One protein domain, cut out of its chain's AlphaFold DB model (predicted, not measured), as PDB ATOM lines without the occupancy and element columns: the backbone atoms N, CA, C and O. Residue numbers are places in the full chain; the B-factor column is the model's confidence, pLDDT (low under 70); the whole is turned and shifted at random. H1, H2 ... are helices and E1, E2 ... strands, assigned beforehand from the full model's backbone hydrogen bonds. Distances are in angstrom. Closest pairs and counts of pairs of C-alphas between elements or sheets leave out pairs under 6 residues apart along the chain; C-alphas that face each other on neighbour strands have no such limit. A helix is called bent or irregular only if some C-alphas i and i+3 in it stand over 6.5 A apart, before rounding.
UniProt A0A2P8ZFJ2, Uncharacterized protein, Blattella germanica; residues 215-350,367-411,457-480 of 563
ATOM      1  N   TYR A 215     137.983 147.632 212.912       85.12
ATOM      2  CA  TYR A 215     139.343 147.398 212.412       85.12
ATOM      3  C   TYR A 215     139.378 147.215 210.884       85.12
ATOM      4  O   TYR A 215     140.322 147.657 210.243       85.12
ATOM      5  N   ASN A 216     138.315 146.669 210.284       87.25
ATOM      6  CA  ASN A 216     138.219 146.490 208.832       87.25
ATOM      7  C   ASN A 216     137.766 147.760 208.088       87.25
ATOM      8  O   ASN A 216     137.575 147.712 206.875       87.25
ATOM      9  N   LEU A 217     137.524 148.869 208.794       87.31
ATOM     10  CA  LEU A 217     137.118 150.145 208.210       87.31
ATOM     11  C   LEU A 217     138.164 151.213 208.529       87.31
ATOM     12  O   LEU A 217     138.510 151.387 209.701       87.31
ATOM     13  N   PRO A 218     138.646 151.968 207.531       89.25
ATOM     14  CA  PRO A 218     139.474 153.124 207.820       89.25
ATOM     15  C   PRO A 218     138.652 154.136 208.620       89.25
ATOM     16  O   PRO A 218     137.456 154.342 208.376       89.25
ATOM     17  N   PHE A 219     139.289 154.780 209.593       90.62
ATOM     18  CA  PHE A 219     138.653 155.877 210.304       90.62
ATOM     19  C   PHE A 219     138.366 157.013 209.308       90.62
ATOM     20  O   PHE A 219     139.202 157.274 208.441       90.62
ATOM     21  N   PRO A 220     137.210 157.694 209.370       90.62
ATOM     22  CA  PRO A 220     136.852 158.683 208.359       90.62
ATOM     23  C   PRO A 220     137.890 159.803 208.245       90.62
ATOM     24  O   PRO A 220     138.481 160.236 209.237       90.62
ATOM     25  N   ALA A 221     138.064 160.308 207.024       90.88
ATOM     26  CA  ALA A 221     138.844 161.513 206.797       90.88
ATOM     27  C   ALA A 221     138.104 162.735 207.364       90.88
ATOM     28  O   ALA A 221     136.925 162.951 207.076       90.88
ATOM     29  N   VAL A 222     138.797 163.558 208.152       90.50
ATOM     30  CA  VAL A 222     138.209 164.729 208.822       90.50
ATOM     31  C   VAL A 222     138.901 165.984 208.332       90.50
ATOM     32  O   VAL A 222     140.063 166.222 208.646       90.50
ATOM     33  N   THR A 223     138.176 166.811 207.580       91.69
ATOM     34  CA  THR A 223     138.713 168.061 207.035       91.69
ATOM     35  C   THR A 223     138.166 169.259 207.795       91.69
ATOM     36  O   THR A 223     136.960 169.490 207.827       91.69
ATOM     37  N   ILE A 224     139.065 170.031 208.401       89.06
ATOM     38  CA  ILE A 224     138.758 171.201 209.218       89.06
ATOM     39  C   ILE A 224     139.284 172.450 208.515       89.06
ATOM     40  O   ILE A 224     140.480 172.594 208.254       89.06
ATOM     41  N   CYS A 225     138.377 173.377 208.224       87.44
ATOM     42  CA  CYS A 225     138.700 174.650 207.594       87.44
ATOM     43  C   CYS A 225     138.760 175.761 208.654       87.44
ATOM     44  O   CYS A 225     137.820 175.896 209.448       87.44
ATOM     45  N   PRO A 226     139.827 176.577 208.695       84.81
ATOM     46  CA  PRO A 226     139.902 177.678 209.642       84.81
ATOM     47  C   PRO A 226     138.844 178.738 209.312       84.81
ATOM     48  O   PRO A 226     138.700 179.155 208.166       84.81
ATOM     49  N   SER A 227     138.117 179.218 210.328       77.25
ATOM     50  CA  SER A 227     137.103 180.271 210.135       77.25
ATOM     51  C   SER A 227     137.706 181.610 209.699       77.25
ATOM     52  O   SER A 227     137.028 182.411 209.068       77.25
ATOM     53  N   ASN A 228     138.965 181.866 210.067       80.88
ATOM     54  CA  ASN A 228     139.771 182.941 209.505       80.88
ATOM     55  C   ASN A 228     140.748 182.299 208.515       80.88
ATOM     56  O   ASN A 228     141.726 181.705 208.945       80.88
ATOM     57  N   ASN A 229     140.469 182.365 207.218       84.94
ATOM     58  CA  ASN A 229     141.289 181.745 206.172       84.94
ATOM     59  C   ASN A 229     142.306 182.712 205.535       84.94
ATOM     60  O   ASN A 229     143.099 182.277 204.704       84.94
ATOM     61  N   VAL A 230     142.311 183.995 205.923       89.94
ATOM     62  CA  VAL A 230     143.242 185.018 205.411       89.94
ATOM     63  C   VAL A 230     143.762 185.883 206.558       89.94
ATOM     64  O   VAL A 230     143.017 186.651 207.164       89.94
ATOM     65  N   LYS A 231     145.067 185.816 206.818       91.44
ATOM     66  CA  LYS A 231     145.771 186.709 207.745       91.44
ATOM     67  C   LYS A 231     145.824 188.120 207.176       91.44
ATOM     68  O   LYS A 231     146.536 188.367 206.198       91.44
ATOM     69  N   ARG A 232     145.071 189.041 207.777       90.31
ATOM     70  CA  ARG A 232     144.873 190.403 207.268       90.31
ATOM     71  C   ARG A 232     146.191 191.158 207.086       90.31
ATOM     72  O   ARG A 232     146.455 191.640 205.991       90.31
ATOM     73  N   ARG A 233     147.044 191.225 208.115       89.94
ATOM     74  CA  ARG A 233     148.297 192.009 208.087       89.94
ATOM     75  C   ARG A 233     149.271 191.500 207.024       89.94
ATOM     76  O   ARG A 233     149.911 192.287 206.332       89.94
ATOM     77  N   ILE A 234     149.383 190.178 206.892       91.69
ATOM     78  CA  ILE A 234     150.259 189.545 205.898       91.69
ATOM     79  C   ILE A 234     149.679 189.727 204.491       91.69
ATOM     80  O   ILE A 234     150.424 190.049 203.570       91.69
ATOM     81  N   GLY A 235     148.363 189.572 204.330       92.62
ATOM     82  CA  GLY A 235     147.680 189.777 203.054       92.62
ATOM     83  C   GLY A 235     147.784 191.213 202.543       92.62
ATOM     84  O   GLY A 235     148.141 191.408 201.386       92.62
ATOM     85  N   GLU A 236     147.547 192.205 203.408       91.94
ATOM     86  CA  GLU A 236     147.690 193.632 203.083       91.94
ATOM     87  C   GLU A 236     149.125 193.941 202.623       91.94
ATOM     88  O   GLU A 236     149.324 194.555 201.576       91.94
ATOM     89  N   LYS A 237     150.132 193.441 203.352       91.25
ATOM     90  CA  LYS A 237     151.547 193.620 203.000       91.25
ATOM     91  C   LYS A 237     151.895 193.003 201.639       91.25
ATOM     92  O   LYS A 237     152.517 193.668 200.818       91.25
ATOM     93  N   LEU A 238     151.501 191.749 201.404       92.12
ATOM     94  CA  LEU A 238     151.822 191.024 200.168       92.12
ATOM     95  C   LEU A 238     151.125 191.623 198.941       92.12
ATOM     96  O   LEU A 238     151.723 191.673 197.869       92.12
ATOM     97  N   LEU A 239     149.874 192.071 199.079       91.31
ATOM     98  CA  LEU A 239     149.160 192.717 197.976       91.31
ATOM     99  C   LEU A 239     149.724 194.100 197.659       91.31
ATOM    100  O   LEU A 239     149.863 194.430 196.487       91.31
ATOM    101  N   ALA A 240     150.076 194.896 198.671       90.38
ATOM    102  CA  ALA A 240     150.691 196.198 198.436       90.38
ATOM    103  C   ALA A 240     152.055 196.077 197.738       90.38
ATOM    104  O   ALA A 240     152.336 196.832 196.809       90.38
ATOM    105  N   GLU A 241     152.863 195.085 198.132       90.50
ATOM    106  CA  GLU A 241     154.126 194.753 197.465       90.50
ATOM    107  C   GLU A 241     153.899 194.330 196.006       90.50
ATOM    108  O   GLU A 241     154.594 194.806 195.112       90.50
ATOM    109  N   TYR A 242     152.886 193.497 195.745       88.31
ATOM    110  CA  TYR A 242     152.538 193.060 194.390       88.31
ATOM    111  C   TYR A 242     152.060 194.212 193.489       88.31
ATOM    112  O   TYR A 242     152.423 194.270 192.317       88.31
ATOM    113  N   LEU A 243     151.267 195.142 194.031       86.69
ATOM    114  CA  LEU A 243     150.778 196.318 193.303       86.69
ATOM    115  C   LEU A 243     151.833 197.428 193.175       86.69
ATOM    116  O   LEU A 243     151.613 198.388 192.441       86.69
ATOM    117  N   ASN A 244     152.975 197.296 193.861       86.44
ATOM    118  CA  ASN A 244     154.028 198.306 193.947       86.44
ATOM    119  C   ASN A 244     153.503 199.672 194.443       86.44
ATOM    120  O   ASN A 244     153.852 200.727 193.910       86.44
ATOM    121  N   LEU A 245     152.624 199.643 195.453       83.69
ATOM    122  CA  LEU A 245     151.990 200.822 196.048       83.69
ATOM    123  C   LEU A 245     152.357 200.959 197.531       83.69
ATOM    124  O   LEU A 245     152.553 199.974 198.242       83.69
ATOM    125  N   THR A 246     152.409 202.197 198.023       82.69
ATOM    126  CA  THR A 246     152.590 202.485 199.451       82.69
ATOM    127  C   THR A 246     151.277 202.304 200.208       82.69
ATOM    128  O   THR A 246     150.243 202.786 199.749       82.69
ATOM    129  N   LEU A 247     151.309 201.651 201.378       81.38
ATOM    130  CA  LEU A 247     150.133 201.539 202.250       81.38
ATOM    131  C   LEU A 247     149.709 202.924 202.759       81.38
ATOM    132  O   LEU A 247     150.319 203.459 203.682       81.38
ATOM    133  N   ASP A 248     148.642 203.454 202.174       84.31
ATOM    134  CA  ASP A 248     147.873 204.587 202.688       84.31
ATOM    135  C   ASP A 248     146.493 204.108 203.187       84.31
ATOM    136  O   ASP A 248     146.089 202.977 202.891       84.31
ATOM    137  N   SER A 249     145.755 204.935 203.936       82.62
ATOM    138  CA  SER A 249     144.449 204.563 204.506       82.62
ATOM    139  C   SER A 249     143.436 204.126 203.443       82.62
ATOM    140  O   SER A 249     142.707 203.151 203.643       82.62
ATOM    141  N   ASP A 250     143.440 204.791 202.286       82.44
ATOM    142  CA  ASP A 250     142.524 204.503 201.175       82.44
ATOM    143  C   ASP A 250     142.880 203.186 200.469       82.44
ATOM    144  O   ASP A 250     142.008 202.382 200.111       82.44
ATOM    145  N   LEU A 251     144.181 202.902 200.335       85.00
ATOM    146  CA  LEU A 251     144.650 201.621 199.817       85.00
ATOM    147  C   LEU A 251     144.321 200.491 200.796       85.00
ATOM    148  O   LEU A 251     143.881 199.431 200.363       85.00
ATOM    149  N   GLN A 252     144.462 200.707 202.106       86.94
ATOM    150  CA  GLN A 252     144.135 199.695 203.112       86.94
ATOM    151  C   GLN A 252     142.649 199.305 203.074       86.94
ATOM    152  O   GLN A 252     142.327 198.118 203.164       86.94
ATOM    153  N   ALA A 253     141.746 200.270 202.863       87.88
ATOM    154  CA  ALA A 253     140.324 199.992 202.662       87.88
ATOM    155  C   ALA A 253     140.085 199.147 201.396       87.88
ATOM    156  O   ALA A 253     139.373 198.144 201.442       87.88
ATOM    157  N   SER A 254     140.744 199.488 200.285       89.00
ATOM    158  CA  SER A 254     140.658 198.737 199.019       89.00
ATOM    159  C   SER A 254     141.197 197.304 199.146       89.00
ATOM    160  O   SER A 254     140.571 196.343 198.697       89.00
ATOM    161  N   LEU A 255     142.331 197.132 199.828       90.75
ATOM    162  CA  LEU A 255     142.923 195.826 200.118       90.75
ATOM    163  C   LEU A 255     142.011 194.974 201.007       90.75
ATOM    164  O   LEU A 255     141.881 193.774 200.766       90.75
ATOM    165  N   TYR A 256     141.325 195.573 201.983       90.56
ATOM    166  CA  TYR A 256     140.337 194.871 202.801       90.56
ATOM    167  C   TYR A 256     139.207 194.266 201.952       90.56
ATOM    168  O   TYR A 256     138.860 193.098 202.155       90.56
ATOM    169  N   TYR A 257     138.666 195.006 200.975       91.56
ATOM    170  CA  TYR A 257     137.633 194.497 200.063       91.56
ATOM    171  C   TYR A 257     138.150 193.338 199.198       91.56
ATOM    172  O   TYR A 257     137.470 192.319 199.083       91.56
ATOM    173  N   ILE A 258     139.374 193.440 198.664       91.19
ATOM    174  CA  ILE A 258     140.008 192.369 197.870       91.19
ATOM    175  C   ILE A 258     140.209 191.103 198.715       91.19
ATOM    176  O   ILE A 258     139.804 190.010 198.316       91.19
ATOM    177  N   LEU A 259     140.802 191.235 199.903       91.88
ATOM    178  CA  LEU A 259     141.053 190.102 200.799       91.88
ATOM    179  C   LEU A 259     139.746 189.448 201.263       91.88
ATOM    180  O   LEU A 259     139.656 188.223 201.353       91.88
ATOM    181  N   THR A 260     138.719 190.259 201.513       89.88
ATOM    182  CA  THR A 260     137.380 189.781 201.865       89.88
ATOM    183  C   THR A 260     136.748 189.016 200.704       89.88
ATOM    184  O   THR A 260     136.272 187.896 200.908       89.88
ATOM    185  N   ALA A 261     136.825 189.548 199.480       89.62
ATOM    186  CA  ALA A 261     136.362 188.875 198.269       89.62
ATOM    187  C   ALA A 261     137.036 187.502 198.093       89.62
ATOM    188  O   ALA A 261     136.348 186.500 197.889       89.62
ATOM    189  N   PHE A 262     138.360 187.426 198.262       89.62
ATOM    190  CA  PHE A 262     139.098 186.160 198.194       89.62
ATOM    191  C   PHE A 262     138.704 185.185 199.304       89.62
ATOM    192  O   PHE A 262     138.559 183.991 199.049       89.62
ATOM    193  N   SER A 263     138.472 185.675 200.523       87.62
ATOM    194  CA  SER A 263     138.049 184.825 201.638       87.62
ATOM    195  C   SER A 263     136.662 184.199 201.438       87.62
ATOM    196  O   SER A 263     136.418 183.102 201.942       87.62
ATOM    197  N   LYS A 264     135.775 184.874 200.690       85.31
ATOM    198  CA  LYS A 264     134.387 184.467 200.407       85.31
ATOM    199  C   LYS A 264     134.225 183.714 199.083       85.31
ATOM    200  O   LYS A 264     133.103 183.350 198.736       85.31
ATOM    201  N   LEU A 265     135.317 183.452 198.360       83.38
ATOM    202  CA  LEU A 265     135.330 182.694 197.108       83.38
ATOM    203  C   LEU A 265     135.093 181.188 197.368       83.38
ATOM    204  O   LEU A 265     135.993 180.368 197.215       83.38
ATOM    205  N   GLN A 266     133.885 180.836 197.811       80.69
ATOM    206  CA  GLN A 266     133.510 179.497 198.270       80.69
ATOM    207  C   GLN A 266     132.200 179.050 197.617       80.69
ATOM    208  O   GLN A 266     131.242 179.822 197.547       80.69
ATOM    209  N   TYR A 267     132.122 177.791 197.190       75.62
ATOM    210  CA  TYR A 267     130.866 177.202 196.715       75.62
ATOM    211  C   TYR A 267     129.931 176.889 197.903       75.62
ATOM    212  O   TYR A 267     130.414 176.498 198.968       75.62
ATOM    213  N   PRO A 268     128.597 177.045 197.776       69.88
ATOM    214  CA  PRO A 268     127.838 177.610 196.652       69.88
ATOM    215  C   PRO A 268     127.678 179.144 196.712       69.88
ATOM    216  O   PRO A 268     126.882 179.722 195.974       69.88
ATOM    217  N   PHE A 269     128.397 179.831 197.601       74.75
ATOM    218  CA  PHE A 269     128.157 181.229 197.973       74.75
ATOM    219  C   PHE A 269     128.922 182.270 197.141       74.75
ATOM    220  O   PHE A 269     129.114 183.392 197.610       74.75
ATOM    221  N   PHE A 270     129.316 181.956 195.903       77.06
ATOM    222  CA  PHE A 270     130.067 182.886 195.047       77.06
ATOM    223  C   PHE A 270     129.373 184.242 194.847       77.06
ATOM    224  O   PHE A 270     130.050 185.256 194.703       77.06
ATOM    225  N   TYR A 271     128.038 184.291 194.914       79.06
ATOM    226  CA  TYR A 271     127.273 185.539 194.820       79.06
ATOM    227  C   TYR A 271     127.661 186.573 195.892       79.06
ATOM    228  O   TYR A 271     127.593 187.771 195.639       79.06
ATOM    229  N   ARG A 272     128.123 186.136 197.076       81.31
ATOM    230  CA  ARG A 272     128.534 187.035 198.172       81.31
ATOM    231  C   ARG A 272     129.771 187.864 197.821       81.31
ATOM    232  O   ARG A 272     130.050 188.848 198.491       81.31
ATOM    233  N   VAL A 273     130.531 187.448 196.810       86.38
ATOM    234  CA  VAL A 273     131.770 188.105 196.385       86.38
ATOM    235  C   VAL A 273     131.478 189.376 195.575       86.38
ATOM    236  O   VAL A 273     132.293 190.296 195.561       86.38
ATOM    237  N   GLU A 274     130.309 189.457 194.931       86.25
ATOM    238  CA  GLU A 274     129.969 190.528 193.990       86.25
ATOM    239  C   GLU A 274     130.022 191.925 194.627       86.25
ATOM    240  O   GLU A 274     130.573 192.852 194.030       86.25
ATOM    241  N   ASP A 275     129.501 192.068 195.847       86.81
ATOM    242  CA  ASP A 275     129.436 193.356 196.546       86.81
ATOM    243  C   ASP A 275     130.829 193.893 196.887       86.81
ATOM    244  O   ASP A 275     131.098 195.078 196.719       86.81
ATOM    245  N   TYR A 276     131.756 193.010 197.264       88.38
ATOM    246  CA  TYR A 276     133.135 193.397 197.560       88.38
ATOM    247  C   TYR A 276     133.921 193.736 196.290       88.38
ATOM    248  O   TYR A 276     134.729 194.662 196.298       88.38
ATOM    249  N   LEU A 277     133.678 193.029 195.178       88.62
ATOM    250  CA  LEU A 277     134.355 193.304 193.905       88.62
ATOM    251  C   LEU A 277     133.900 194.616 193.251       88.62
ATOM    252  O   LEU A 277     134.680 195.214 192.509       88.62
ATOM    253  N   LYS A 278     132.666 195.076 193.506       89.88
ATOM    254  CA  LYS A 278     132.153 196.361 192.993       89.88
ATOM    255  C   LYS A 278     132.985 197.550 193.480       89.88
ATOM    256  O   LYS A 278     133.339 198.392 192.657       89.88
ATOM    257  N   GLU A 279     133.359 197.560 194.756       89.25
ATOM    258  CA  GLU A 279     134.137 198.642 195.379       89.25
ATOM    259  C   GLU A 279     135.566 198.758 194.815       89.25
ATOM    260  O   GLU A 279     136.144 199.841 194.765       89.25
ATOM    261  N   VAL A 280     136.138 197.658 194.312       89.56
ATOM    262  CA  VAL A 280     137.547 197.590 193.869       89.56
ATOM    263  C   VAL A 280     137.722 197.363 192.369       89.56
ATOM    264  O   VAL A 280     138.811 197.003 191.921       89.56
ATOM    265  N   ARG A 281     136.685 197.616 191.558       88.69
ATOM    266  CA  ARG A 281     136.713 197.402 190.094       88.69
ATOM    267  C   ARG A 281     137.927 198.010 189.389       88.69
ATOM    268  O   ARG A 281     138.411 197.433 188.423       88.69
ATOM    269  N   HIS A 282     138.415 199.147 189.875       87.06
ATOM    270  CA  HIS A 282     139.559 199.858 189.306       87.06
ATOM    271  C   HIS A 282     140.904 199.126 189.493       87.06
ATOM    272  O   HIS A 282     141.798 199.303 188.672       87.06
ATOM    273  N   LEU A 283     141.037 198.275 190.519       85.12
ATOM    274  CA  LEU A 283     142.262 197.514 190.817       85.12
ATOM    275  C   LEU A 283     142.252 196.098 190.231       85.12
ATOM    276  O   LEU A 283     143.308 195.481 190.109       85.12
ATOM    277  N   LEU A 284     141.086 195.571 189.837       85.94
ATOM    278  CA  LEU A 284     140.967 194.212 189.294       85.94
ATOM    279  C   LEU A 284     141.876 193.935 188.080       85.94
ATOM    280  O   LEU A 284     142.482 192.865 188.066       85.94
ATOM    281  N   PRO A 285     142.056 194.858 187.108       88.06
ATOM    282  CA  PRO A 285     142.958 194.622 185.976       88.06
ATOM    283  C   PRO A 285     144.416 194.399 186.396       88.06
ATOM    284  O   PRO A 285     145.144 193.649 185.758       88.06
ATOM    285  N   GLN A 286     144.852 195.010 187.501       86.69
ATOM    286  CA  GLN A 286     146.220 194.854 188.006       86.69
ATOM    287  C   GLN A 286     146.448 193.477 188.654       86.69
ATOM    288  O   GLN A 286     147.588 193.041 188.808       86.69
ATOM    289  N   LEU A 287     145.371 192.765 189.003       85.50
ATOM    290  CA  LEU A 287     145.405 191.448 189.641       85.50
ATOM    291  C   LEU A 287     145.280 190.284 188.644       85.50
ATOM    292  O   LEU A 287     145.276 189.135 189.075       85.50
ATOM    293  N   GLU A 288     145.220 190.543 187.333       85.62
ATOM    294  CA  GLU A 288     144.994 189.513 186.303       85.62
ATOM    295  C   GLU A 288     146.033 188.377 186.341       85.62
ATOM    296  O   GLU A 288     145.688 187.202 186.222       85.62
ATOM    297  N   ASN A 289     147.303 188.710 186.594       88.75
ATOM    298  CA  ASN A 289     148.399 187.737 186.663       88.75
ATOM    299  C   ASN A 289     148.604 187.120 188.060       88.75
ATOM    300  O   ASN A 289     149.497 186.285 188.245       88.75
ATOM    301  N   LEU A 290     147.811 187.517 189.060       88.88
ATOM    302  CA  LEU A 290     147.967 187.014 190.418       88.88
ATOM    303  C   LEU A 290     147.412 185.588 190.518       88.88
ATOM    304  O   LEU A 290     146.210 185.348 190.416       88.88
ATOM    305  N   LYS A 291     148.284 184.628 190.830       90.75
ATOM    306  CA  LYS A 291     147.862 183.272 191.198       90.75
ATOM    307  C   LYS A 291     147.214 183.283 192.581       90.75
ATOM    308  O   LYS A 291     147.892 183.125 193.597       90.75
ATOM    309  N   ILE A 292     145.889 183.438 192.614       89.25
ATOM    310  CA  ILE A 292     145.097 183.506 193.855       89.25
ATOM    311  C   ILE A 292     145.379 182.294 194.754       89.25
ATOM    312  O   ILE A 292     145.529 182.459 195.957       89.25
ATOM    313  N   SER A 293     145.535 181.087 194.200       90.31
ATOM    314  CA  SER A 293     145.851 179.885 194.989       90.31
ATOM    315  C   SER A 293     147.164 180.005 195.778       90.31
ATOM    316  O   SER A 293     147.179 179.715 196.972       90.31
ATOM    317  N   ASP A 294     148.242 180.478 195.144       91.75
ATOM    318  CA  ASP A 294     149.554 180.637 195.788       91.75
ATOM    319  C   ASP A 294     149.530 181.772 196.819       91.75
ATOM    320  O   ASP A 294     150.148 181.682 197.880       91.75
ATOM    321  N   PHE A 295     148.783 182.839 196.520       93.19
ATOM    322  CA  PHE A 295     148.539 183.929 197.459       93.19
ATOM    323  C   PHE A 295     147.802 183.430 198.706       93.19
ATOM    324  O   PHE A 295     148.271 183.640 199.824       93.19
ATOM    325  N   MET A 296     146.693 182.709 198.513       92.12
ATOM    326  CA  MET A 296     145.854 182.174 199.585       92.12
ATOM    327  C   MET A 296     146.617 181.191 200.481       92.12
ATOM    328  O   MET A 296     146.441 181.231 201.694       92.12
ATOM    329  N   LEU A 297     147.530 180.382 199.930       92.38
ATOM    330  CA  LEU A 297     148.419 179.522 200.722       92.38
ATOM    331  C   LEU A 297     149.374 180.316 201.631       92.38
ATOM    332  O   LEU A 297     149.618 179.903 202.762       92.38
ATOM    333  N   LYS A 298     149.900 181.463 201.177       93.31
ATOM    334  CA  LYS A 298     150.804 182.312 201.981       93.31
ATOM    335  C   LYS A 298     150.082 183.030 203.124       93.31
ATOM    336  O   LYS A 298     150.660 183.230 204.193       93.31
ATOM    337  N   VAL A 299     148.834 183.437 202.897       92.88
ATOM    338  CA  VAL A 299     148.015 184.150 203.894       92.88
ATOM    339  C   VAL A 299     147.203 183.216 204.792       92.88
ATOM    340  O   VAL A 299     146.631 183.687 205.772       92.88
ATOM    341  N   LEU A 300     147.178 181.910 204.516       92.25
ATOM    342  CA  LEU A 300     146.519 180.911 205.354       92.25
ATOM    343  C   LEU A 300     147.151 180.873 206.763       92.25
ATOM    344  O   LEU A 300     148.383 180.937 206.885       92.25
ATOM    345  N   PRO A 301     146.359 180.757 207.847       90.94
ATOM    346  CA  PRO A 301     146.915 180.487 209.167       90.94
ATOM    347  C   PRO A 301     147.643 179.151 209.186       90.94
ATOM    348  O   PRO A 301     147.182 178.165 208.608       90.94
ATOM    349  N   THR A 302     148.774 179.115 209.875       92.00
ATOM    350  CA  THR A 302     149.588 177.912 210.037       92.00
ATOM    351  C   THR A 302     148.894 176.898 210.945       92.00
ATOM    352  O   THR A 302     148.061 177.253 211.777       92.00
ATOM    353  N   CYS A 303     149.270 175.624 210.834       92.38
ATOM    354  CA  CYS A 303     148.696 174.555 211.655       92.38
ATOM    355  C   CYS A 303     148.717 174.870 213.169       92.38
ATOM    356  O   CYS A 303     147.704 174.676 213.835       92.38
ATOM    357  N   LYS A 304     149.810 175.442 213.699       92.06
ATOM    358  CA  LYS A 304     149.939 175.811 215.126       92.06
ATOM    359  C   LYS A 304     149.042 176.980 215.556       92.06
ATOM    360  O   LYS A 304     148.768 177.148 216.738       92.06
ATOM    361  N   GLU A 305     148.608 177.811 214.609       89.88
ATOM    362  CA  GLU A 305     147.667 178.911 214.861       89.88
ATOM    363  C   GLU A 305     146.209 178.432 214.840       89.88
ATOM    364  O   GLU A 305     145.330 179.111 215.370       89.88
ATOM    365  N   VAL A 306     145.944 177.271 214.231       89.38
ATOM    366  CA  VAL A 306     144.609 176.658 214.159       89.38
ATOM    367  C   VAL A 306     144.416 175.650 215.289       89.38
ATOM    368  O   VAL A 306     143.414 175.699 216.007       89.38
ATOM    369  N   PHE A 307     145.384 174.759 215.472       92.00
ATOM    370  CA  PHE A 307     145.327 173.653 216.416       92.00
ATOM    371  C   PHE A 307     146.287 173.884 217.577       92.00
ATOM    372  O   PHE A 307     147.430 174.294 217.383       92.00
ATOM    373  N   LYS A 308     145.810 173.613 218.792       90.06
ATOM    374  CA  LYS A 308     146.598 173.711 220.019       90.06
ATOM    375  C   LYS A 308     147.127 172.343 220.434       90.06
ATOM    376  O   LYS A 308     148.333 172.158 220.503       90.06
ATOM    377  N   ASP A 309     146.213 171.412 220.691       91.44
ATOM    378  CA  ASP A 309     146.511 170.062 221.166       91.44
ATOM    379  C   ASP A 309     145.645 169.064 220.386       91.44
ATOM    380  O   ASP A 309     144.466 169.337 220.139       91.44
ATOM    381  N   CYS A 310     146.219 167.921 220.005       94.06
ATOM    382  CA  CYS A 310     145.520 166.855 219.290       94.06
ATOM    383  C   CYS A 310     145.766 165.514 219.978       94.06
ATOM    384  O   CYS A 310     146.882 165.231 220.423       94.06
ATOM    385  N   TYR A 311     144.733 164.678 220.022       94.19
ATOM    386  CA  TYR A 311     144.830 163.311 220.506       94.19
ATOM    387  C   TYR A 311     144.278 162.341 219.469       94.19
ATOM    388  O   TYR A 311     143.262 162.594 218.822       94.19
ATOM    389  N   TRP A 312     144.966 161.215 219.322       94.88
ATOM    390  CA  TRP A 312     144.542 160.101 218.488       94.88
ATOM    391  C   TRP A 312     144.509 158.842 219.349       94.88
ATOM    392  O   TRP A 312     145.536 158.447 219.905       94.88
ATOM    393  N   ILE A 313     143.326 158.239 219.495       93.38
ATOM    394  CA  ILE A 313     143.102 157.062 220.354       93.38
ATOM    395  C   ILE A 313     143.589 157.345 221.793       93.38
ATOM    396  O   ILE A 313     144.351 156.587 222.396       93.38
ATOM    397  N   GLY A 314     143.223 158.520 222.317       91.06
ATOM    398  CA  GLY A 314     143.585 158.986 223.660       91.06
ATOM    399  C   GLY A 314     145.067 159.330 223.875       91.06
ATOM    400  O   GLY A 314     145.456 159.662 224.994       91.06
ATOM    401  N   ARG A 315     145.922 159.260 222.844       93.69
ATOM    402  CA  ARG A 315     147.348 159.612 222.942       93.69
ATOM    403  C   ARG A 315     147.614 160.980 222.340       93.69
ATOM    404  O   ARG A 315     147.132 161.263 221.250       93.69
ATOM    405  N   TYR A 316     148.418 161.790 223.023       94.81
ATOM    406  CA  TYR A 316     148.869 163.081 222.507       94.81
ATOM    407  C   TYR A 316     149.716 162.890 221.242       94.81
ATOM    408  O   TYR A 316     150.663 162.099 221.244       94.81
ATOM    409  N   VAL A 317     149.384 163.621 220.178       94.62
ATOM    410  CA  VAL A 317     150.111 163.620 218.901       94.62
ATOM    411  C   VAL A 317     150.260 165.058 218.409       94.62
ATOM    412  O   VAL A 317     149.357 165.877 218.582       94.62
ATOM    413  N   ASP A 318     151.387 165.374 217.767       95.31
ATOM    414  CA  ASP A 318     151.574 166.690 217.157       95.31
ATOM    415  C   ASP A 318     150.558 166.918 216.026       95.31
ATOM    416  O   ASP A 318     150.543 166.197 215.023       95.31
ATOM    417  N   CYS A 319     149.731 167.955 216.169       94.75
ATOM    418  CA  CYS A 319     148.671 168.281 215.216       94.75
ATOM    419  C   CYS A 319     149.185 168.471 213.783       94.75
ATOM    420  O   CYS A 319     148.477 168.147 212.834       94.75
ATOM    421  N   CYS A 320     150.406 168.979 213.605       93.69
ATOM    422  CA  CYS A 320     150.943 169.311 212.286       93.69
ATOM    423  C   CYS A 320     151.548 168.110 211.561       93.69
ATOM    424  O   CYS A 320     151.705 168.152 210.345       93.69
ATOM    425  N   THR A 321     151.837 167.030 212.287       91.75
ATOM    426  CA  THR A 321     152.083 165.710 211.689       91.75
ATOM    427  C   THR A 321     150.787 164.970 211.359       91.75
ATOM    428  O   THR A 321     150.753 164.154 210.442       91.75
ATOM    429  N   LEU A 322     149.716 165.259 212.104       91.50
ATOM    430  CA  LEU A 322     148.430 164.578 211.994       91.50
ATOM    431  C   LEU A 322     147.568 165.127 210.846       91.50
ATOM    432  O   LEU A 322     146.892 164.363 210.158       91.50
ATOM    433  N   PHE A 323     147.602 166.444 210.640       93.19
ATOM    434  CA  PHE A 323     146.826 167.151 209.628       93.19
ATOM    435  C   PHE A 323     147.697 167.634 208.472       93.19
ATOM    436  O   PHE A 323     148.731 168.266 208.676       93.19
ATOM    437  N   SER A 324     147.216 167.424 207.247       91.88
ATOM    438  CA  SER A 324     147.859 167.910 206.019       91.88
ATOM    439  C   SER A 324     146.975 168.912 205.286       91.88
ATOM    440  O   SER A 324     145.752 168.888 205.416       91.88
ATOM    441  N   ILE A 325     147.582 169.809 204.505       91.81
ATOM    442  CA  ILE A 325     146.829 170.787 203.711       91.81
ATOM    443  C   ILE A 325     145.998 170.051 202.648       91.81
ATOM    444  O   ILE A 325     146.495 169.191 201.918       91.81
ATOM    445  N   GLN A 326     144.718 170.403 202.577       91.81
ATOM    446  CA  GLN A 326     143.721 169.841 201.677       91.81
ATOM    447  C   GLN A 326     143.038 170.964 200.901       91.81
ATOM    448  O   GLN A 326     142.574 171.956 201.469       91.81
ATOM    449  N   ARG A 327     142.931 170.775 199.587       89.31
ATOM    450  CA  ARG A 327     142.147 171.644 198.707       89.31
ATOM    451  C   ARG A 327     140.677 171.240 198.784       89.31
ATOM    452  O   ARG A 327     140.368 170.057 198.649       89.31
ATOM    453  N   THR A 328     139.791 172.211 198.996       88.62
ATOM    454  CA  THR A 328     138.338 172.006 199.100       88.62
ATOM    455  C   THR A 328     137.573 173.124 198.391       88.62
ATOM    456  O   THR A 328     138.138 174.168 198.064       88.62
ATOM    457  N   GLU A 329     136.265 172.946 198.214       84.00
ATOM    458  CA  GLU A 329     135.365 173.981 197.685       84.00
ATOM    459  C   GLU A 329     135.167 175.182 198.631       84.00
ATOM    460  O   GLU A 329     134.713 176.245 198.203       84.00
ATOM    461  N   ALA A 330     135.541 175.034 199.908       81.19
ATOM    462  CA  ALA A 330     135.599 176.117 200.888       81.19
ATOM    463  C   ALA A 330     136.976 176.822 200.921       81.19
ATOM    464  O   ALA A 330     137.176 177.765 201.690       81.19
ATOM    465  N   GLY A 331     137.934 176.381 200.100       84.75
ATOM    466  CA  GLY A 331     139.314 176.867 200.076       84.75
ATOM    467  C   GLY A 331     140.313 175.865 200.663       84.75
ATOM    468  O   GLY A 331     140.092 174.652 200.640       84.75
ATOM    469  N   PHE A 332     141.443 176.368 201.163       89.44
ATOM    470  CA  PHE A 332     142.483 175.540 201.781       89.44
ATOM    471  C   PHE A 332     142.135 175.211 203.232       89.44
ATOM    472  O   PHE A 332     141.881 176.100 204.046       89.44
ATOM    473  N   CYS A 333     142.148 173.921 203.546       91.44
ATOM    474  CA  CYS A 333     141.786 173.379 204.846       91.44
ATOM    475  C   CYS A 333     142.837 172.371 205.316       91.44
ATOM    476  O   CYS A 333     143.794 172.077 204.604       91.44
ATOM    477  N   TYR A 334     142.648 171.833 206.513       92.94
ATOM    478  CA  TYR A 334     143.523 170.832 207.109       92.94
ATOM    479  C   TYR A 334     142.768 169.515 207.235       92.94
ATOM    480  O   TYR A 334     141.723 169.474 207.876       92.94
ATOM    481  N   SER A 335     143.270 168.446 206.622       93.25
ATOM    482  CA  SER A 335     142.617 167.140 206.612       93.25
ATOM    483  C   SER A 335     143.420 166.090 207.363       93.25
ATOM    484  O   SER A 335     144.629 165.953 207.170       93.25
ATOM    485  N   PHE A 336     142.722 165.364 208.227       92.31
ATOM    486  CA  PHE A 336     143.183 164.159 208.890       92.31
ATOM    487  C   PHE A 336     142.731 162.941 208.088       92.31
ATOM    488  O   PHE A 336     141.574 162.874 207.681       92.31
ATOM    489  N   ASN A 337     143.628 161.971 207.910       90.38
ATOM    490  CA  ASN A 337     143.346 160.672 207.291       90.38
ATOM    491  C   ASN A 337     142.761 160.715 205.862       90.38
ATOM    492  O   ASN A 337     142.072 159.789 205.445       90.38
ATOM    493  N   SER A 338     143.008 161.794 205.110       90.19
ATOM    494  CA  SER A 338     142.616 161.907 203.699       90.19
ATOM    495  C   SER A 338     143.747 161.433 202.793       90.19
ATOM    496  O   SER A 338     144.879 161.888 202.928       90.19
ATOM    497  N   LEU A 339     143.416 160.587 201.813       85.94
ATOM    498  CA  LEU A 339     144.339 160.176 200.749       85.94
ATOM    499  C   LEU A 339     144.427 161.200 199.607       85.94
ATOM    500  O   LEU A 339     145.288 161.093 198.742       85.94
ATOM    501  N   THR A 340     143.617 162.259 199.629       86.81
ATOM    502  CA  THR A 340     143.569 163.274 198.558       86.81
ATOM    503  C   THR A 340     144.301 164.577 198.899       86.81
ATOM    504  O   THR A 340     144.146 165.576 198.193       86.81
ATOM    505  N   THR A 341     145.088 164.586 199.979       87.25
ATOM    506  CA  THR A 341     145.866 165.760 200.412       87.25
ATOM    507  C   THR A 341     147.024 166.043 199.460       87.25
ATOM    508  O   THR A 341     147.433 165.166 198.705       87.25
ATOM    509  N   ASP A 342     147.615 167.241 199.518       81.56
ATOM    510  CA  ASP A 342     148.762 167.580 198.655       81.56
ATOM    511  C   ASP A 342     149.965 166.623 198.854       81.56
ATOM    512  O   ASP A 342     150.756 166.440 197.930       81.56
ATOM    513  N   ILE A 343     150.086 165.981 200.027       83.44
ATOM    514  CA  ILE A 343     151.147 165.005 200.336       83.44
ATOM    515  C   ILE A 343     150.785 163.608 199.819       83.44
ATOM    516  O   ILE A 343     151.626 162.923 199.245       83.44
ATOM    517  N   THR A 344     149.535 163.182 200.005       82.25
ATOM    518  CA  THR A 344     149.091 161.805 199.724       82.25
ATOM    519  C   THR A 344     148.472 161.629 198.336       82.25
ATOM    520  O   THR A 344     148.160 160.514 197.943       82.25
ATOM    521  N   ARG A 345     148.299 162.703 197.556       78.38
ATOM    522  CA  ARG A 345     147.644 162.662 196.235       78.38
ATOM    523  C   ARG A 345     148.300 161.701 195.236       78.38
ATOM    524  O   ARG A 345     147.631 161.250 194.312       78.38
ATOM    525  N   ASN A 346     149.588 161.407 195.412       79.19
ATOM    526  CA  ASN A 346     150.341 160.481 194.564       79.19
ATOM    527  C   ASN A 346     150.389 159.045 195.117       79.19
ATOM    528  O   ASN A 346     151.055 158.203 194.519       79.19
ATOM    529  N   CYS A 347     149.724 158.754 196.240       78.12
ATOM    530  CA  CYS A 347     149.623 157.393 196.756       78.12
ATOM    531  C   CYS A 347     148.857 156.520 195.748       78.12
ATOM    532  O   CYS A 347     147.770 156.883 195.295       78.12
ATOM    533  N   SER A 348     149.412 155.360 195.396       63.56
ATOM    534  CA  SER A 348     148.710 154.346 194.610       63.56
ATOM    535  C   SER A 348     147.664 153.675 195.496       63.56
ATOM    536  O   SER A 348     147.982 152.789 196.284       63.56
ATOM    537  N   VAL A 349     146.417 154.130 195.408       59.41
ATOM    538  CA  VAL A 349     145.304 153.546 196.163       59.41
ATOM    539  C   VAL A 349     144.885 152.237 195.486       59.41
ATOM    540  O   VAL A 349     144.024 152.232 194.611       59.41
ATOM    541  N   GLN A 350     145.514 151.118 195.851       52.91
ATOM    542  CA  GLN A 350     144.929 149.791 195.631       52.91
ATOM    543  C   GLN A 350     143.995 149.512 196.803       52.91
ATOM    544  O   GLN A 350     144.410 149.043 197.856       52.91
ATOM    545  N   PRO A 367     145.698 154.463 205.356       88.06
ATOM    546  CA  PRO A 367     144.673 155.034 206.214       88.06
ATOM    547  C   PRO A 367     144.803 154.529 207.651       88.06
ATOM    548  O   PRO A 367     145.101 153.370 207.915       88.06
ATOM    549  N   ARG A 368     144.544 155.404 208.614       90.38
ATOM    550  CA  ARG A 368     144.499 155.073 210.036       90.38
ATOM    551  C   ARG A 368     143.178 154.391 210.369       90.38
ATOM    552  O   ARG A 368     142.120 154.818 209.910       90.38
ATOM    553  N   HIS A 369     143.243 153.379 211.224       91.06
ATOM    554  CA  HIS A 369     142.091 152.620 211.710       91.06
ATOM    555  C   HIS A 369     141.911 152.821 213.218       91.06
ATOM    556  O   HIS A 369     142.871 153.088 213.944       91.06
ATOM    557  N   ASN A 370     140.677 152.664 213.690       89.25
ATOM    558  CA  ASN A 370     140.335 152.645 215.109       89.25
ATOM    559  C   ASN A 370     139.359 151.491 215.362       89.25
ATOM    560  O   ASN A 370     138.413 151.313 214.603       89.25
ATOM    561  N   SER A 371     139.574 150.717 216.422       88.94
ATOM    562  CA  SER A 371     138.690 149.618 216.828       88.94
ATOM    563  C   SER A 371     137.780 149.966 218.010       88.94
ATOM    564  O   SER A 371     136.905 149.176 218.356       88.94
ATOM    565  N   ALA A 372     138.004 151.107 218.661       88.88
ATOM    566  CA  ALA A 372     137.306 151.519 219.868       88.88
ATOM    567  C   ALA A 372     136.141 152.477 219.570       88.88
ATOM    568  O   ALA A 372     136.121 153.195 218.570       88.88
ATOM    569  N   SER A 373     135.162 152.472 220.471       90.19
ATOM    570  CA  SER A 373     133.965 153.313 220.426       90.19
ATOM    571  C   SER A 373     133.794 154.068 221.740       90.19
ATOM    572  O   SER A 373     134.114 153.529 222.801       90.19
ATOM    573  N   GLY A 374     133.219 155.265 221.681       88.69
ATOM    574  CA  GLY A 374     133.021 156.152 222.830       88.69
ATOM    575  C   GLY A 374     133.965 157.355 222.844       88.69
ATOM    576  O   GLY A 374     134.911 157.436 222.064       88.69
ATOM    577  N   THR A 375     133.690 158.309 223.728       87.44
ATOM    578  CA  THR A 375     134.426 159.581 223.837       87.44
ATOM    579  C   THR A 375     135.928 159.372 224.012       87.44
ATOM    580  O   THR A 375     136.336 158.428 224.692       87.44
ATOM    581  N   ALA A 376     136.742 160.256 223.430       86.12
ATOM    582  CA  ALA A 376     138.210 160.227 223.471       86.12
ATOM    583  C   ALA A 376     138.881 158.971 222.866       86.12
ATOM    584  O   ALA A 376     140.100 158.809 222.950       86.12
ATOM    585  N   THR A 377     138.120 158.072 222.229       91.50
ATOM    586  CA  THR A 377     138.686 156.881 221.567       91.50
ATOM    587  C   THR A 377     139.094 157.127 220.115       91.50
ATOM    588  O   THR A 377     139.823 156.314 219.554       91.50
ATOM    589  N   GLY A 378     138.631 158.218 219.500       91.69
ATOM    590  CA  GLY A 378     138.925 158.573 218.113       91.69
ATOM    591  C   GLY A 378     139.864 159.771 217.991       91.69
ATOM    592  O   GLY A 378     140.971 159.759 218.535       91.69
ATOM    593  N   LEU A 379     139.431 160.778 217.231       93.06
ATOM    594  CA  LEU A 379     140.171 162.014 216.987       93.06
ATOM    595  C   LEU A 379     139.652 163.117 217.911       93.06
ATOM    596  O   LEU A 379     138.506 163.541 217.782       93.06
ATOM    597  N   GLU A 380     140.524 163.636 218.766       91.88
ATOM    598  CA  GLU A 380     140.235 164.781 219.627       91.88
ATOM    599  C   GLU A 380     141.113 165.968 219.223       91.88
ATOM    600  O   GLU A 380     142.327 165.835 219.049       91.88
ATOM    601  N   VAL A 381     140.508 167.143 219.073       90.94
ATOM    602  CA  VAL A 381     141.183 168.362 218.625       90.94
ATOM    603  C   VAL A 381     140.773 169.536 219.498       90.94
ATOM    604  O   VAL A 381     139.593 169.867 219.631       90.94
ATOM    605  N   ILE A 382     141.768 170.222 220.051       88.25
ATOM    606  CA  ILE A 382     141.598 171.471 220.790       88.25
ATOM    607  C   ILE A 382     142.089 172.611 219.906       88.25
ATOM    608  O   ILE A 382     143.252 172.657 219.503       88.25
ATOM    609  N   PHE A 383     141.208 173.564 219.627       87.19
ATOM    610  CA  PHE A 383     141.524 174.701 218.769       87.19
ATOM    611  C   PHE A 383     142.272 175.794 219.527       87.19
ATOM    612  O   PHE A 383     141.932 176.138 220.664       87.19
ATOM    613  N   ALA A 384     143.256 176.400 218.866       86.62
ATOM    614  CA  ALA A 384     143.980 177.546 219.395       86.62
ATOM    615  C   ALA A 384     143.072 178.787 219.505       86.62
ATOM    616  O   ALA A 384     142.035 178.907 218.843       86.62
ATOM    617  N   LYS A 385     143.431 179.727 220.388       81.38
ATOM    618  CA  LYS A 385     142.712 181.003 220.526       81.38
ATOM    619  C   LYS A 385     142.931 181.866 219.281       81.38
ATOM    620  O   LYS A 385     144.053 182.022 218.814       81.38
ATOM    621  N   ARG A 386     141.852 182.465 218.770       74.62
ATOM    622  CA  ARG A 386     141.906 183.332 217.585       74.62
ATOM    623  C   ARG A 386     142.634 184.642 217.894       74.62
ATOM    624  O   ARG A 386     142.302 185.315 218.871       74.62
ATOM    625  N   VAL A 387     143.539 185.050 217.005       78.38
ATOM    626  CA  VAL A 387     144.163 186.380 217.025       78.38
ATOM    627  C   VAL A 387     143.199 187.385 216.387       78.38
ATOM    628  O   VAL A 387     143.060 187.434 215.167       78.38
ATOM    629  N   LYS A 388     142.490 188.169 217.210       75.81
ATOM    630  CA  LYS A 388     141.447 189.104 216.735       75.81
ATOM    631  C   LYS A 388     141.986 190.197 215.807       75.81
ATOM    632  O   LYS A 388     141.303 190.601 214.877       75.81
ATOM    633  N   GLU A 389     143.208 190.661 216.047       80.19
ATOM    634  CA  GLU A 389     143.820 191.780 215.314       80.19
ATOM    635  C   GLU A 389     144.128 191.470 213.840       80.19
ATOM    636  O   GLU A 389     144.218 192.387 213.016       80.19
ATOM    637  N   ASP A 390     144.295 190.183 213.528       82.19
ATOM    638  CA  ASP A 390     144.687 189.673 212.211       82.19
ATOM    639  C   ASP A 390     143.508 189.048 211.440       82.19
ATOM    640  O   ASP A 390     143.684 188.392 210.413       82.19
ATOM    641  N   SER A 391     142.285 189.246 211.939       82.44
ATOM    642  CA  SER A 391     141.049 188.842 211.269       82.44
ATOM    643  C   SER A 391     140.443 190.001 210.479       82.44
ATOM    644  O   SER A 391     140.507 191.156 210.897       82.44
ATOM    645  N   LEU A 392     139.783 189.680 209.364       82.19
ATOM    646  CA  LEU A 392     138.900 190.592 208.625       82.19
ATOM    647  C   LEU A 392     137.506 190.710 209.282       82.19
ATOM    648  O   LEU A 392     136.591 191.279 208.694       82.19
ATOM    649  N   ASN A 393     137.313 190.175 210.497       77.75
ATOM    650  CA  ASN A 393     136.048 190.194 211.240       77.75
ATOM    651  C   ASN A 393     134.874 189.670 210.381       77.75
ATOM    652  O   ASN A 393     134.938 188.552 209.864       77.75
ATOM    653  N   GLY A 394     133.823 190.480 210.196       66.06
ATOM    654  CA  GLY A 394     132.644 190.144 209.390       66.06
ATOM    655  C   GLY A 394     132.950 189.829 207.921       66.06
ATOM    656  O   GLY A 394     132.163 189.144 207.270       66.06
ATOM    657  N   GLY A 395     134.120 190.244 207.417       60.19
ATOM    658  CA  GLY A 395     134.611 189.875 206.092       60.19
ATOM    659  C   GLY A 395     134.949 188.389 205.947       60.19
ATOM    660  O   GLY A 395     135.020 187.897 204.834       60.19
ATOM    661  N   GLN A 396     135.096 187.630 207.036       69.38
ATOM    662  CA  GLN A 396     135.453 186.202 206.990       69.38
ATOM    663  C   GLN A 396     134.493 185.324 207.772       69.38
ATOM    664  O   GLN A 396     134.127 184.244 207.314       69.38
ATOM    665  N   THR A 397     134.035 185.795 208.930       64.00
ATOM    666  CA  THR A 397     133.159 185.005 209.788       64.00
ATOM    667  C   THR A 397     131.782 184.865 209.161       64.00
ATOM    668  O   THR A 397     131.183 185.850 208.728       64.00
ATOM    669  N   ASP A 398     131.273 183.640 209.107       59.34
ATOM    670  CA  ASP A 398     129.857 183.418 208.855       59.34
ATOM    671  C   ASP A 398     129.083 183.696 210.163       59.34
ATOM    672  O   ASP A 398     129.522 183.218 211.217       59.34
ATOM    673  N   PRO A 399     127.997 184.492 210.138       53.00
ATOM    674  CA  PRO A 399     127.225 184.828 211.337       53.00
ATOM    675  C   PRO A 399     126.678 183.599 212.082       53.00
ATOM    676  O   PRO A 399     126.473 183.679 213.290       53.00
ATOM    677  N   ASP A 400     126.523 182.457 211.401       46.66
ATOM    678  CA  ASP A 400     125.927 181.239 211.969       46.66
ATOM    679  C   ASP A 400     126.939 180.274 212.630       46.66
ATOM    680  O   ASP A 400     126.552 179.234 213.161       46.66
ATOM    681  N   GLY A 401     128.245 180.576 212.632       52.34
ATOM    682  CA  GLY A 401     129.254 179.696 213.242       52.34
ATOM    683  C   GLY A 401     129.453 178.360 212.502       52.34
ATOM    684  O   GLY A 401     129.376 178.312 211.277       52.34
ATOM    685  N   ILE A 402     129.810 177.286 213.229       45.81
ATOM    686  CA  ILE A 402     130.138 175.954 212.672       45.81
ATOM    687  C   ILE A 402     128.967 175.445 211.820       45.81
ATOM    688  O   ILE A 402     127.961 174.971 212.345       45.81
ATOM    689  N   ARG A 403     129.109 175.503 210.494       49.09
ATOM    690  CA  ARG A 403     128.148 174.911 209.563       49.09
ATOM    691  C   ARG A 403     128.512 173.447 209.347       49.09
ATOM    692  O   ARG A 403     129.419 173.135 208.582       49.09
ATOM    693  N   VAL A 404     127.792 172.544 210.010       41.25
ATOM    694  CA  VAL A 404     127.780 171.129 209.623       41.25
ATOM    695  C   VAL A 404     126.966 171.038 208.337       41.25
ATOM    696  O   VAL A 404     125.735 171.018 208.368       41.25
ATOM    697  N   ILE A 405     127.639 171.052 207.185       38.75
ATOM    698  CA  ILE A 405     126.966 170.810 205.909       38.75
ATOM    699  C   ILE A 405     126.619 169.323 205.878       38.75
ATOM    700  O   ILE A 405     127.450 168.473 205.572       38.75
ATOM    701  N   ASN A 406     125.378 169.001 206.236       31.62
ATOM    702  CA  ASN A 406     124.823 167.672 206.045       31.62
ATOM    703  C   ASN A 406     124.564 167.503 204.541       31.62
ATOM    704  O   ASN A 406     123.463 167.785 204.063       31.62
ATOM    705  N   ILE A 407     125.594 167.129 203.771       32.72
ATOM    706  CA  ILE A 407     125.423 166.746 202.366       32.72
ATOM    707  C   ILE A 407     124.711 165.394 202.377       32.72
ATOM    708  O   ILE A 407     125.319 164.333 202.281       32.72
ATOM    709  N   ARG A 408     123.387 165.428 202.532       32.56
ATOM    710  CA  ARG A 408     122.550 164.279 202.214       32.56
ATOM    711  C   ARG A 408     122.615 164.115 200.705       32.56
ATOM    712  O   ARG A 408     121.916 164.814 199.973       32.56
ATOM    713  N   VAL A 409     123.467 163.207 200.242       31.75
ATOM    714  CA  VAL A 409     123.365 162.669 198.887       31.75
ATOM    715  C   VAL A 409     122.068 161.866 198.861       31.75
ATOM    716  O   VAL A 409     122.030 160.686 199.195       31.75
ATOM    717  N   TYR A 410     120.962 162.539 198.553       32.84
ATOM    718  CA  TYR A 410     119.730 161.852 198.216       32.84
ATOM    719  C   TYR A 410     119.995 161.102 196.911       32.84
ATOM    720  O   TYR A 410     120.077 161.705 195.842       32.84
ATOM    721  N   THR A 411     120.137 159.778 196.988       34.41
ATOM    722  CA  THR A 411     119.905 158.923 195.823       34.41
ATOM    723  C   THR A 411     118.498 159.209 195.301       34.41
ATOM    724  O   THR A 411     117.578 159.336 196.114       34.41
ATOM    725  N   GLN A 457     140.743 175.758 229.631       53.50
ATOM    726  CA  GLN A 457     140.798 177.222 229.875       53.50
ATOM    727  C   GLN A 457     141.534 178.063 228.803       53.50
ATOM    728  O   GLN A 457     141.439 179.295 228.784       53.50
ATOM    729  N   ASN A 458     142.243 177.419 227.870       57.97
ATOM    730  CA  ASN A 458     143.062 178.077 226.856       57.97
ATOM    731  C   ASN A 458     142.758 177.717 225.393       57.97
ATOM    732  O   ASN A 458     143.496 178.170 224.521       57.97
ATOM    733  N   GLY A 459     141.683 176.976 225.105       60.84
ATOM    734  CA  GLY A 459     141.229 176.702 223.733       60.84
ATOM    735  C   GLY A 459     140.086 177.620 223.283       60.84
ATOM    736  O   GLY A 459     139.386 178.192 224.118       60.84
ATOM    737  N   SER A 460     139.889 177.777 221.969       71.19
ATOM    738  CA  SER A 460     138.686 178.433 221.414       71.19
ATOM    739  C   SER A 460     137.523 177.464 221.176       71.19
ATOM    740  O   SER A 460     136.383 177.903 221.046       71.19
ATOM    741  N   GLY A 461     137.804 176.160 221.158       77.31
ATOM    742  CA  GLY A 461     136.823 175.094 221.000       77.31
ATOM    743  C   GLY A 461     137.466 173.720 221.174       77.31
ATOM    744  O   GLY A 461     138.693 173.593 221.146       77.31
ATOM    745  N   HIS A 462     136.622 172.710 221.342       83.00
ATOM    746  CA  HIS A 462     136.989 171.307 221.494       83.00
ATOM    747  C   HIS A 462     136.112 170.477 220.558       83.00
ATOM    748  O   HIS A 462     134.906 170.716 220.472       83.00
ATOM    749  N   LEU A 463     136.734 169.569 219.816       86.00
ATOM    750  CA  LEU A 463     136.078 168.639 218.908       86.00
ATOM    751  C   LEU A 463     136.537 167.230 219.273       86.00
ATOM    752  O   LEU A 463     137.724 166.942 219.173       86.00
ATOM    753  N   ASP A 464     135.601 166.369 219.654       87.56
ATOM    754  CA  ASP A 464     135.837 164.943 219.879       87.56
ATOM    755  C   ASP A 464     135.008 164.148 218.866       87.56
ATOM    756  O   ASP A 464     133.781 164.273 218.822       87.56
ATOM    757  N   LEU A 465     135.683 163.377 218.014       89.50
ATOM    758  CA  LEU A 465     135.068 162.538 216.994       89.50
ATOM    759  C   LEU A 465     135.365 161.071 217.285       89.50
ATOM    760  O   LEU A 465     136.518 160.639 217.277       89.50
ATOM    761  N   TYR A 466     134.308 160.284 217.456       90.81
ATOM    762  CA  TYR A 466     134.406 158.877 217.815       90.81
ATOM    763  C   TYR A 466     133.214 158.067 217.296       90.81
ATOM    764  O   TYR A 466     132.161 158.611 216.957       90.81
ATOM    765  N   TYR A 467     133.358 156.740 217.261       90.94
ATOM    766  CA  TYR A 467     132.244 155.849 216.943       90.94
ATOM    767  C   TYR A 467     131.290 155.726 218.133       90.94
ATOM    768  O   TYR A 467     131.707 155.374 219.234       90.94
ATOM    769  N   LYS A 468     129.998 155.997 217.914       88.19
ATOM    770  CA  LYS A 468     128.961 155.940 218.960       88.19
ATOM    771  C   LYS A 468     128.655 154.515 219.438       88.19
ATOM    772  O   LYS A 468     128.369 154.310 220.614       88.19
ATOM    773  N   HIS A 469     128.690 153.546 218.530       88.62
ATOM    774  CA  HIS A 469     128.361 152.141 218.794       88.62
ATOM    775  C   HIS A 469     129.599 151.262 218.636       88.62
ATOM    776  O   HIS A 469     130.553 151.697 218.010       88.62
ATOM    777  N   ALA A 470     129.578 150.036 219.167       84.38
ATOM    778  CA  ALA A 470     130.706 149.093 219.138       84.38
ATOM    779  C   ALA A 470     130.803 148.253 217.838       84.38
ATOM    780  O   ALA A 470     131.448 147.207 217.818       84.38
ATOM    781  N   GLY A 471     130.153 148.690 216.756       87.38
ATOM    782  CA  GLY A 471     130.199 148.042 215.444       87.38
ATOM    783  C   GLY A 471     129.464 148.846 214.370       87.38
ATOM    784  O   GLY A 471     128.658 149.728 214.684       87.38
ATOM    785  N   ALA A 472     129.766 148.558 213.104       88.12
ATOM    786  CA  ALA A 472     129.124 149.169 211.944       88.12
ATOM    787  C   ALA A 472     128.019 148.276 211.352       88.12
ATOM    788  O   ALA A 472     128.072 147.048 211.416       88.12
ATOM    789  N   LEU A 473     127.036 148.909 210.713       89.56
ATOM    790  CA  LEU A 473     126.017 148.228 209.914       89.56
ATOM    791  C   LEU A 473     126.581 147.926 208.523       89.56
ATOM    792  O   LEU A 473     126.934 148.849 207.790       89.56
ATOM    793  N   LYS A 474     126.629 146.647 208.145       89.62
ATOM    794  CA  LYS A 474     127.008 146.218 206.795       89.62
ATOM    795  C   LYS A 474     125.760 145.818 206.021       89.62
ATOM    796  O   LYS A 474     125.043 144.896 206.415       89.62
ATOM    797  N   TYR A 475     125.527 146.498 204.908       90.00
ATOM    798  CA  TYR A 475     124.466 146.163 203.967       90.00
ATOM    799  C   TYR A 475     125.051 145.413 202.778       90.00
ATOM    800  O   TYR A 475     126.091 145.804 202.248       90.00
ATOM    801  N   ARG A 476     124.351 144.379 202.319       88.31
ATOM    802  CA  ARG A 476     124.694 143.654 201.101       88.31
ATOM    803  C   ARG A 476     123.585 143.812 200.082       88.31
ATOM    804  O   ARG A 476     122.404 143.659 200.392       88.31
ATOM    805  N   ARG A 477     123.983 144.154 198.861       87.38
ATOM    806  CA  ARG A 477     123.087 144.238 197.713       87.38
ATOM    807  C   ARG A 477     123.155 142.916 196.970       87.38
ATOM    808  O   ARG A 477     124.231 142.520 196.530       87.38
ATOM    809  N   GLU A 478     122.024 142.243 196.843       85.62
ATOM    810  CA  GLU A 478     121.926 140.968 196.137       85.62
ATOM    811  C   GLU A 478     120.849 141.062 195.056       85.62
ATOM    812  O   GLU A 478     119.870 141.806 195.184       85.62
ATOM    813  N   SER A 479     121.036 140.324 193.960       85.25
ATOM    814  CA  SER A 479     119.977 140.197 192.959       85.25
ATOM    815  C   SER A 479     118.862 139.328 193.526       85.25
ATOM    816  O   SER A 479     119.116 138.207 193.965       85.25
ATOM    817  N   SER A 480     117.625 139.820 193.479       83.75
ATOM    818  CA  SER A 480     116.454 139.044 193.913       83.75
ATOM    819  C   SER A 480     116.163 137.833 193.025       83.75
ATOM    820  O   SER A 480     115.577 136.864 193.500       83.75
TER     821      SER A 480
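What this domain is: This is residues 215 to 350, 367 to 411 and 457 to 480 of the 563 residues of an uncharacterized protein of Blattella germanica (UniProt A0A2P8ZFJ2). A cluster of helices, H1 to H5, makes one end of an elongated body, and two small antiparallel sheets make the other, with short H7 next to both sheets. Residues 473 to 480, of which 473 to 479 belong to E8, stick out as an arm, and residues 403 to 411 are a second free stretch. The printed part has 205 residues, with seven named helices and eight named strands that follow along the chain as E1 H1 H2 H3 H4 H5 H6 E2 E3 H7 E4 E5 E6 E7 E8; the sheets run E3 E2 E6 E7 and E1 E5 E4. The class is mixed, helices and strands, with under half of the residues in named elements. It is only just loose, close to compact, with a radius of gyration of the C-alphas of 20.3 A and spans of 64 by 50 by 35 A.

How they stand to each other: E6, residues 379 to 383, has antiparallel neighbours E2, residues 307 to 312 (N 311 and O 380, 2.8 A), and E7, residues 461 to 465 (N 381 and O 463, 2.8 A). E3, residues 315 to 317, meets E2 only at a point, C-alphas 316 and 311 being 4.5 A apart. H7, residues 319 to 322, only grazes both sheets and touches H6, residues 303 to 306, closest at C-alphas 320 and 303, 5.7 A. In the other sheet E5, residues 331 to 336, forms a hairpin with E4, residues 323 to 328 (N 326 and O 333, 2.8 A), and is antiparallel to E1, residues 222 to 224 (N 224 and O 334, 2.8 A). H6 and H5, residues 292 to 299, only graze that sheet. H1, residues 232 to 243, only just touches H5 with residues 232 to 235 alone, closest at C-alphas 235 and 299, 5.7 A. H1 touches H2, residues 249 to 263, about perpendicular at 74 degrees, closest at C-alphas 236 and 255, 6.0 A. H2 and H3, residues 270 to 279, form a helical hairpin at a shallow tilt of 13 degrees, closest at C-alphas 261 and 273, 5.0 A. H4, residues 284 to 287, is near H1. E8, residues 472 to 479, pairs with no named strand. Every O i to N i+4 pair is within hydrogen-bond range in H1, H2 and H5; H3 has 2 of 6, and 4 of 7 O i to N i+3 pairs; H4, H6 and H7 are too short for an i+4 pair.

Where its parts are: E1 begins at C-alpha 222, (138.209, 164.729, 208.822), and E8, 22.9 A long, ends at C-alpha 479, (119.977, 140.197, 192.959). H2 is 20.9 A long, H1 and H3 16.3 A each, E5 15.9 A and E4 14.4 A. H3 is only just irregular: C-alphas 272 and 275 are 6.6 A apart.

The domain as a whole: The C-alphas of Thr 246 and Ser 480, the two farthest apart, are 73.2 A apart. Residues 351 to 366 and 412 to 456 are not printed, with gaps of 11.8 A and 43.9 A. Of the links printed whole, none is long. The mean pLDDT of the printed part is 83.3; it is under 70 at residue 268 and residues 348 to 350, 394 to 411 and 457 to 459.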